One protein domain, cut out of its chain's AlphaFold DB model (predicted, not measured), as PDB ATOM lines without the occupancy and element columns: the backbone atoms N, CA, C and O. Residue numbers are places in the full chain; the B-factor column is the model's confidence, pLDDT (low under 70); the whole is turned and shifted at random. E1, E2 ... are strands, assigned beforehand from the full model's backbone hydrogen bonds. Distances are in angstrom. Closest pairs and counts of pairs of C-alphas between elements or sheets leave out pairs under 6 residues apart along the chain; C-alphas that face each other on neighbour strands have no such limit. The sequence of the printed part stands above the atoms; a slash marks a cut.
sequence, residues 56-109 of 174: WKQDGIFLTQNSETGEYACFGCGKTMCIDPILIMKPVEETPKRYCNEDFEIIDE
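This is residues 56 to 109 of the 174 residues of an uncharacterized protein of marine sediment metagenome (UniProt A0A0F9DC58). With little regular structure, this small domain is a three-stranded sheet built on the long hairpin of E1 and E2, with short E3 on the other side of E1; the small hairpin E4 and E5 packs with Cys 100 and Ile 106 on the middle of E1 and E2. The printed part has 54 residues, no named helix and five strands, E1 to E5 along the chain, 21 residues in all: all strand. The sheets, E2 - E1 - E3 and E4 - E5, are antiparallel. It is compact, radius of gyration of the C-alphas 10.3 A, spanning 29 by 24 by 14 A.

E1, residues 61 to 66, starts at C-alpha 61 (148.230, 156.964, 184.058) and spans 16.0 A; E2, 72 to 77, spans 16.9 A. E3 is 89 to 91, E4 98 to 100, and E5 106 to 108, ending at C-alpha 108 (139.428, 169.153, 185.011).

N 64 and O 73 of E1 and E2 are 2.8 A apart, N 65 and O 90 of E1 and E3 2.8 A, N 107 and O 99 of E5 and E4 2.8 A, each within hydrogen-bond range. The closest C-alphas of E1 and E4, Leu 63 and Cys 100, are 5.8 A apart. E3 and E5 are apart.

The printed part has no cut; E2 to E3 is a long link; no printed residue is under pLDDT 70.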
ATOM      1  N   TRP A  56     144.873 159.315 191.731       76.88
ATOM      2  CA  TRP A  56     145.513 159.532 190.428       76.88
ATOM      3  C   TRP A  56     147.044 159.510 190.496       76.88
ATOM      4  O   TRP A  56     147.703 159.110 189.552       76.88
ATOM      5  N   LYS A  57     147.660 159.806 191.651       81.69
ATOM      6  CA  LYS A  57     149.130 159.744 191.781       81.69
ATOM      7  C   LYS A  57     149.711 158.329 191.657       81.69
ATOM      8  O   LYS A  57     150.933 158.184 191.627       81.69
ATOM      9  N   GLN A  58     148.882 157.285 191.693       81.19
ATOM     10  CA  GLN A  58     149.327 155.887 191.771       81.19
ATOM     11  C   GLN A  58     148.682 154.974 190.725       81.19
ATOM     12  O   GLN A  58     148.924 153.767 190.756       81.19
ATOM     13  N   ASP A  59     147.877 155.508 189.811       83.00
ATOM     14  CA  ASP A  59     147.149 154.694 188.830       83.00
ATOM     15  C   ASP A  59     148.009 154.273 187.626       83.00
ATOM     16  O   ASP A  59     147.607 153.408 186.852       83.00
ATOM     17  N   GLY A  60     149.221 154.826 187.495       87.50
ATOM     18  CA  GLY A  60     150.112 154.537 186.372       87.50
ATOM     19  C   GLY A  60     149.641 155.160 185.055       87.50
ATOM     20  O   GLY A  60     150.152 154.786 183.993       87.50
ATOM     21  N   ILE A  61     148.693 156.092 185.127       93.38
ATOM     22  CA  ILE A  61     148.230 156.964 184.058       93.38
ATOM     23  C   ILE A  61     148.788 158.359 184.352       93.38
ATOM     24  O   ILE A  61     149.043 158.735 185.489       93.38
ATOM     25  N   PHE A  62     149.112 159.101 183.306       93.50
ATOM     26  CA  PHE A  62     149.720 160.410 183.419       93.50
ATOM     27  C   PHE A  62     149.132 161.355 182.382       93.50
ATOM     28  O   PHE A  62     148.955 161.018 181.204       93.50
ATOM     29  N   LEU A  63     148.877 162.576 182.835       94.88
ATOM     30  CA  LEU A  63     148.495 163.682 181.983       94.88
ATOM     31  C   LEU A  63     149.665 164.120 181.099       94.88
ATOM     32  O   LEU A  63     150.803 164.308 181.536       94.88
ATOM     33  N   THR A  64     149.370 164.339 179.827       95.44
ATOM     34  CA  THR A  64     150.309 164.903 178.861       95.44
ATOM     35  C   THR A  64     149.668 166.046 178.097       95.44
ATOM     36  O   THR A  64     148.443 166.138 178.007       95.44
ATOM     37  N   GLN A  65     150.503 166.905 177.520       95.56
ATOM     38  CA  GLN A  65     150.089 167.995 176.654       95.56
ATOM     39  C   GLN A  65     150.838 167.926 175.326       95.56
ATOM     40  O   GLN A  65     152.058 167.744 175.280       95.56
ATOM     41  N   ASN A  66     150.100 168.092 174.238       93.06
ATOM     42  CA  ASN A  66     150.639 168.199 172.897       93.06
ATOM     43  C   ASN A  66     151.483 169.474 172.785       93.06
ATOM     44  O   ASN A  66     150.997 170.579 173.017       93.06
ATOM     45  N   SER A  67     152.755 169.329 172.413       91.00
ATOM     46  CA  SER A  67     153.675 170.469 172.334       91.00
ATOM     47  C   SER A  67     153.415 171.439 171.176       91.00
ATOM     48  O   SER A  67     153.954 172.544 171.195       91.00
ATOM     49  N   GLU A  68     152.611 171.043 170.189       93.62
ATOM     50  CA  GLU A  68     152.248 171.860 169.028       93.62
ATOM     51  C   GLU A  68     150.859 172.493 169.184       93.62
ATOM     52  O   GLU A  68     150.701 173.675 168.884       93.62
ATOM     53  N   THR A  69     149.862 171.734 169.663       91.44
ATOM     54  CA  THR A  69     148.464 172.205 169.773       91.44
ATOM     55  C   THR A  69     148.081 172.695 171.169       91.44
ATOM     56  O   THR A  69     147.133 173.460 171.304       91.44
ATOM     57  N   GLY A  70     148.803 172.277 172.213       88.31
ATOM     58  CA  GLY A  70     148.445 172.551 173.607       88.31
ATOM     59  C   GLY A  70     147.315 171.671 174.156       88.31
ATOM     60  O   GLY A  70     146.939 171.837 175.315       88.31
ATOM     61  N   GLU A  71     146.793 170.730 173.365       88.75
ATOM     62  CA  GLU A  71     145.728 169.810 173.780       88.75
ATOM     63  C   GLU A  71     146.228 168.781 174.798       88.75
ATOM     64  O   GLU A  71     147.365 168.309 174.716       88.75
ATOM     65  N   TYR A  72     145.367 168.405 175.741       92.75
ATOM     66  CA  TYR A  72     145.682 167.432 176.785       92.75
ATOM     67  C   TYR A  72     145.202 166.027 176.420       92.75
ATOM     68  O   TYR A  72     144.180 165.864 175.756       92.75
ATOM     69  N   ALA A  73     145.920 165.010 176.894       94.00
ATOM     70  CA  ALA A  73     145.472 163.620 176.851       94.00
ATOM     71  C   ALA A  73     146.128 162.778 177.952       94.00
ATOM     72  O   ALA A  73     147.213 163.107 178.441       94.00
ATOM     73  N   CYS A  74     145.476 161.668 178.286       95.31
ATOM     74  CA  CYS A  74     145.923 160.700 179.279       95.31
ATOM     75  C   CYS A  74     146.620 159.511 178.614       95.31
ATOM     76  O   CYS A  74     146.100 158.935 177.659       95.31
ATOM     77  N   PHE A  75     147.784 159.127 179.134       95.19
ATOM     78  CA  PHE A  75     148.553 157.965 178.675       95.19
ATOM     79  C   PHE A  75     149.035 157.145 179.863       95.19
ATOM     80  O   PHE A  75     149.100 157.657 180.970       95.19
ATOM     81  N   GLY A  76     149.387 155.882 179.648       92.62
ATOM     82  CA  GLY A  76     149.835 154.981 180.708       92.62
ATOM     83  C   GLY A  76     149.061 153.672 180.733       92.62
ATOM     84  O   GLY A  76     148.447 153.293 179.738       92.62
ATOM     85  N   CYS A  77     149.126 152.957 181.853       89.69
ATOM     86  CA  CYS A  77     148.549 151.623 182.000       89.69
ATOM     87  C   CYS A  77     147.449 151.615 183.060       89.69
ATOM     88  O   CYS A  77     147.742 151.531 184.247       89.69
ATOM     89  N   GLY A  78     146.193 151.642 182.612       81.69
ATOM     90  CA  GLY A  78     145.028 151.466 183.475       81.69
ATOM     91  C   GLY A  78     144.731 149.989 183.763       81.69
ATOM     92  O   GLY A  78     145.549 149.095 183.537       81.69
ATOM     93  N   LYS A  79     143.508 149.698 184.222       77.88
ATOM     94  CA  LYS A  79     143.097 148.334 184.619       77.88
ATOM     95  C   LYS A  79     143.000 147.343 183.460       77.88
ATOM     96  O   LYS A  79     143.221 146.149 183.654       77.88
ATOM     97  N   THR A  80     142.615 147.815 182.276       81.38
ATOM     98  CA  THR A  80     142.268 146.946 181.138       81.38
ATOM     99  C   THR A  80     143.217 147.063 179.956       81.38
ATOM    100  O   THR A  80     143.274 146.140 179.144       81.38
ATOM    101  N   MET A  81     143.937 148.178 179.819       86.75
ATOM    102  CA  MET A  81     144.834 148.421 178.690       86.75
ATOM    103  C   MET A  81     145.911 149.454 179.019       86.75
ATOM    104  O   MET A  81     145.788 150.205 179.987       86.75
ATOM    105  N   CYS A  82     146.931 149.501 178.164       92.25
ATOM    106  CA  CYS A  82     147.945 150.545 178.160       92.25
ATOM    107  C   CYS A  82     147.843 151.380 176.880       92.25
ATOM    108  O   CYS A  82     147.614 150.827 175.801       92.25
ATOM    109  N   ILE A  83     148.037 152.691 177.007       92.75
ATOM    110  CA  ILE A  83     148.082 153.649 175.901       92.75
ATOM    111  C   ILE A  83     149.444 154.346 175.943       92.75
ATOM    112  O   ILE A  83     149.751 155.053 176.903       92.75
ATOM    113  N   ASP A  84     150.259 154.152 174.907       92.38
ATOM    114  CA  ASP A  84     151.592 154.753 174.818       92.38
ATOM    115  C   ASP A  84     151.534 156.193 174.274       92.38
ATOM    116  O   ASP A  84     150.799 156.460 173.316       92.38
ATOM    117  N   PRO A  85     152.327 157.129 174.831       87.19
ATOM    118  CA  PRO A  85     152.366 158.507 174.362       87.19
ATOM    119  C   PRO A  85     153.012 158.625 172.977       87.19
ATOM    120  O   PRO A  85     154.034 158.010 172.667       87.19
ATOM    121  N   ILE A  86     152.436 159.491 172.144       89.56
ATOM    122  CA  ILE A  86     153.021 159.898 170.861       89.56
ATOM    123  C   ILE A  86     154.191 160.859 171.144       89.56
ATOM    124  O   ILE A  86     154.124 161.647 172.080       89.56
ATOM    125  N   LEU A  87     155.240 160.855 170.309       91.06
ATOM    126  CA  LEU A  87     156.469 161.657 170.495       91.06
ATOM    127  C   LEU A  87     156.256 163.175 170.703       91.06
ATOM    128  O   LEU A  87     157.152 163.848 171.208       91.06
ATOM    129  N   ILE A  88     155.106 163.718 170.294       92.81
ATOM    130  CA  ILE A  88     154.764 165.151 170.385       92.81
ATOM    131  C   ILE A  88     154.118 165.495 171.746       92.81
ATOM    132  O   ILE A  88     154.040 166.668 172.123       92.81
ATOM    133  N   MET A  89     153.694 164.484 172.508       93.69
ATOM    134  CA  MET A  89     153.102 164.642 173.834       93.69
ATOM    135  C   MET A  89     154.202 164.761 174.886       93.69
ATOM    136  O   MET A  89     155.120 163.942 174.946       93.69
ATOM    137  N   LYS A  90     154.106 165.781 175.736       95.19
ATOM    138  CA  LYS A  90     155.012 165.983 176.868       95.19
ATOM    139  C   LYS A  90     154.266 165.732 178.174       95.19
ATOM    140  O   LYS A  90     153.138 166.205 178.293       95.19
ATOM    141  N   PRO A  91     154.862 165.019 179.144       93.00
ATOM    142  CA  PRO A  91     154.245 164.832 180.450       93.00
ATOM    143  C   PRO A  91     154.030 166.185 181.131       93.00
ATOM    144  O   PRO A  91     154.891 167.067 181.063       93.00
ATOM    145  N   VAL A  92     152.877 166.329 181.771       94.25
ATOM    146  CA  VAL A  92     152.503 167.490 182.578       94.25
ATOM    147  C   VAL A  92     152.276 167.013 184.005       94.25
ATOM    148  O   VAL A  92     151.826 165.894 184.229       94.25
ATOM    149  N   GLU A  93     152.631 167.850 184.976       92.81
ATOM    150  CA  GLU A  93     152.362 167.555 186.379       92.81
ATOM    151  C   GLU A  93     150.850 167.547 186.630       92.81
ATOM    152  O   GLU A  93     150.155 168.530 186.361       92.81
ATOM    153  N   GLU A  94     150.349 166.428 187.140       91.00
ATOM    154  CA  GLU A  94     148.966 166.316 187.579       91.00
ATOM    155  C   GLU A  94     148.748 167.073 188.882       91.00
ATOM    156  O   GLU A  94     149.600 167.122 189.771       91.00
ATOM    157  N   THR A  95     147.559 167.645 189.015       88.62
ATOM    158  CA  THR A  95     147.140 168.370 190.210       88.62
ATOM    159  C   THR A  95     145.772 167.865 190.651       88.62
ATOM    160  O   THR A  95     145.033 167.334 189.824       88.62
ATOM    161  N   PRO A  96     145.350 168.120 191.901       85.38
ATOM    162  CA  PRO A  96     143.983 167.813 192.321       85.38
ATOM    163  C   PRO A  96     142.890 168.452 191.454       85.38
ATOM    164  O   PRO A  96     141.764 167.977 191.455       85.38
ATOM    165  N   LYS A  97     143.216 169.524 190.718       83.62
ATOM    166  CA  LYS A  97     142.294 170.208 189.804       83.62
ATOM    167  C   LYS A  97     142.318 169.641 188.387       83.62
ATOM    168  O   LYS A  97     141.354 169.834 187.667       83.62
ATOM    169  N   ARG A  98     143.419 169.007 187.979       87.94
ATOM    170  CA  ARG A  98     143.620 168.500 186.620       87.94
ATOM    171  C   ARG A  98     144.467 167.237 186.643       87.94
ATOM    172  O   ARG A  98     145.679 167.325 186.848       87.94
ATOM    173  N   TYR A  99     143.830 166.095 186.433       92.38
ATOM    174  CA  TYR A  99     144.465 164.777 186.474       92.38
ATOM    175  C   TYR A  99     143.751 163.792 185.541       92.38
ATOM    176  O   TYR A  99     142.645 164.062 185.066       92.38
ATOM    177  N   CYS A 100     144.382 162.657 185.268       92.94
ATOM    178  CA  CYS A 100     143.783 161.554 184.529       92.94
ATOM    179  C   CYS A 100     143.141 160.540 185.476       92.94
ATOM    180  O   CYS A 100     143.725 160.194 186.495       92.94
ATOM    181  N   ASN A 101     141.937 160.062 185.161       88.38
ATOM    182  CA  ASN A 101     141.342 158.944 185.895       88.38
ATOM    183  C   ASN A 101     141.722 157.584 185.274       88.38
ATOM    184  O   ASN A 101     142.286 157.510 184.181       88.38
ATOM    185  N   GLU A 102     141.344 156.496 185.952       87.75
ATOM    186  CA  GLU A 102     141.601 155.110 185.520       87.75
ATOM    187  C   GLU A 102     140.995 154.746 184.147       87.75
ATOM    188  O   GLU A 102     141.426 153.771 183.527       87.75
ATOM    189  N   ASP A 103     140.008 155.520 183.686       87.19
ATOM    190  CA  ASP A 103     139.324 155.367 182.399       87.19
ATOM    191  C   ASP A 103     139.945 156.252 181.294       87.19
ATOM    192  O   ASP A 103     139.413 156.329 180.187       87.19
ATOM    193  N   PHE A 104     141.104 156.871 181.563       92.31
ATOM    194  CA  PHE A 104     141.821 157.801 180.678       92.31
ATOM    195  C   PHE A 104     141.047 159.090 180.355       92.31
ATOM    196  O   PHE A 104     141.334 159.765 179.363       92.31
ATOM    197  N   GLU A 105     140.083 159.460 181.194       89.31
ATOM    198  CA  GLU A 105     139.378 160.731 181.092       89.31
ATOM    199  C   GLU A 105     140.144 161.812 181.857       89.31
ATOM    200  O   GLU A 105     140.653 161.589 182.960       89.31
ATOM    201  N   ILE A 106     140.207 163.008 181.273       91.25
ATOM    202  CA  ILE A 106     140.780 164.178 181.936       91.25
ATOM    203  C   ILE A 106     139.724 164.725 182.888       91.25
ATOM    204  O   ILE A 106     138.682 165.221 182.454       91.25
ATOM    205  N   ILE A 107     140.008 164.657 184.181       89.94
ATOM    206  CA  ILE A 107     139.229 165.349 185.196       89.94
ATOM    207  C   ILE A 107     139.820 166.742 185.327       89.94
ATOM    208  O   ILE A 107     140.929 166.894 185.831       89.94
ATOM    209  N   ASP A 108     139.091 167.742 184.843       85.88
ATOM    210  CA  ASP A 108     139.428 169.153 185.011       85.88
ATOM    211  C   ASP A 108     138.331 169.804 185.856       85.88
ATOM    212  O   ASP A 108     137.249 170.143 185.370       85.88
ATOM    213  N   GLU A 109     138.581 169.937 187.156       79.12
ATOM    214  CA  GLU A 109     137.764 170.794 188.002       79.12
ATOM    215  C   GLU A 109     138.106 172.242 187.649       79.12
ATOM    216  O   GLU A 109     138.960 172.875 188.279       79.12
TER     217      GLU A 109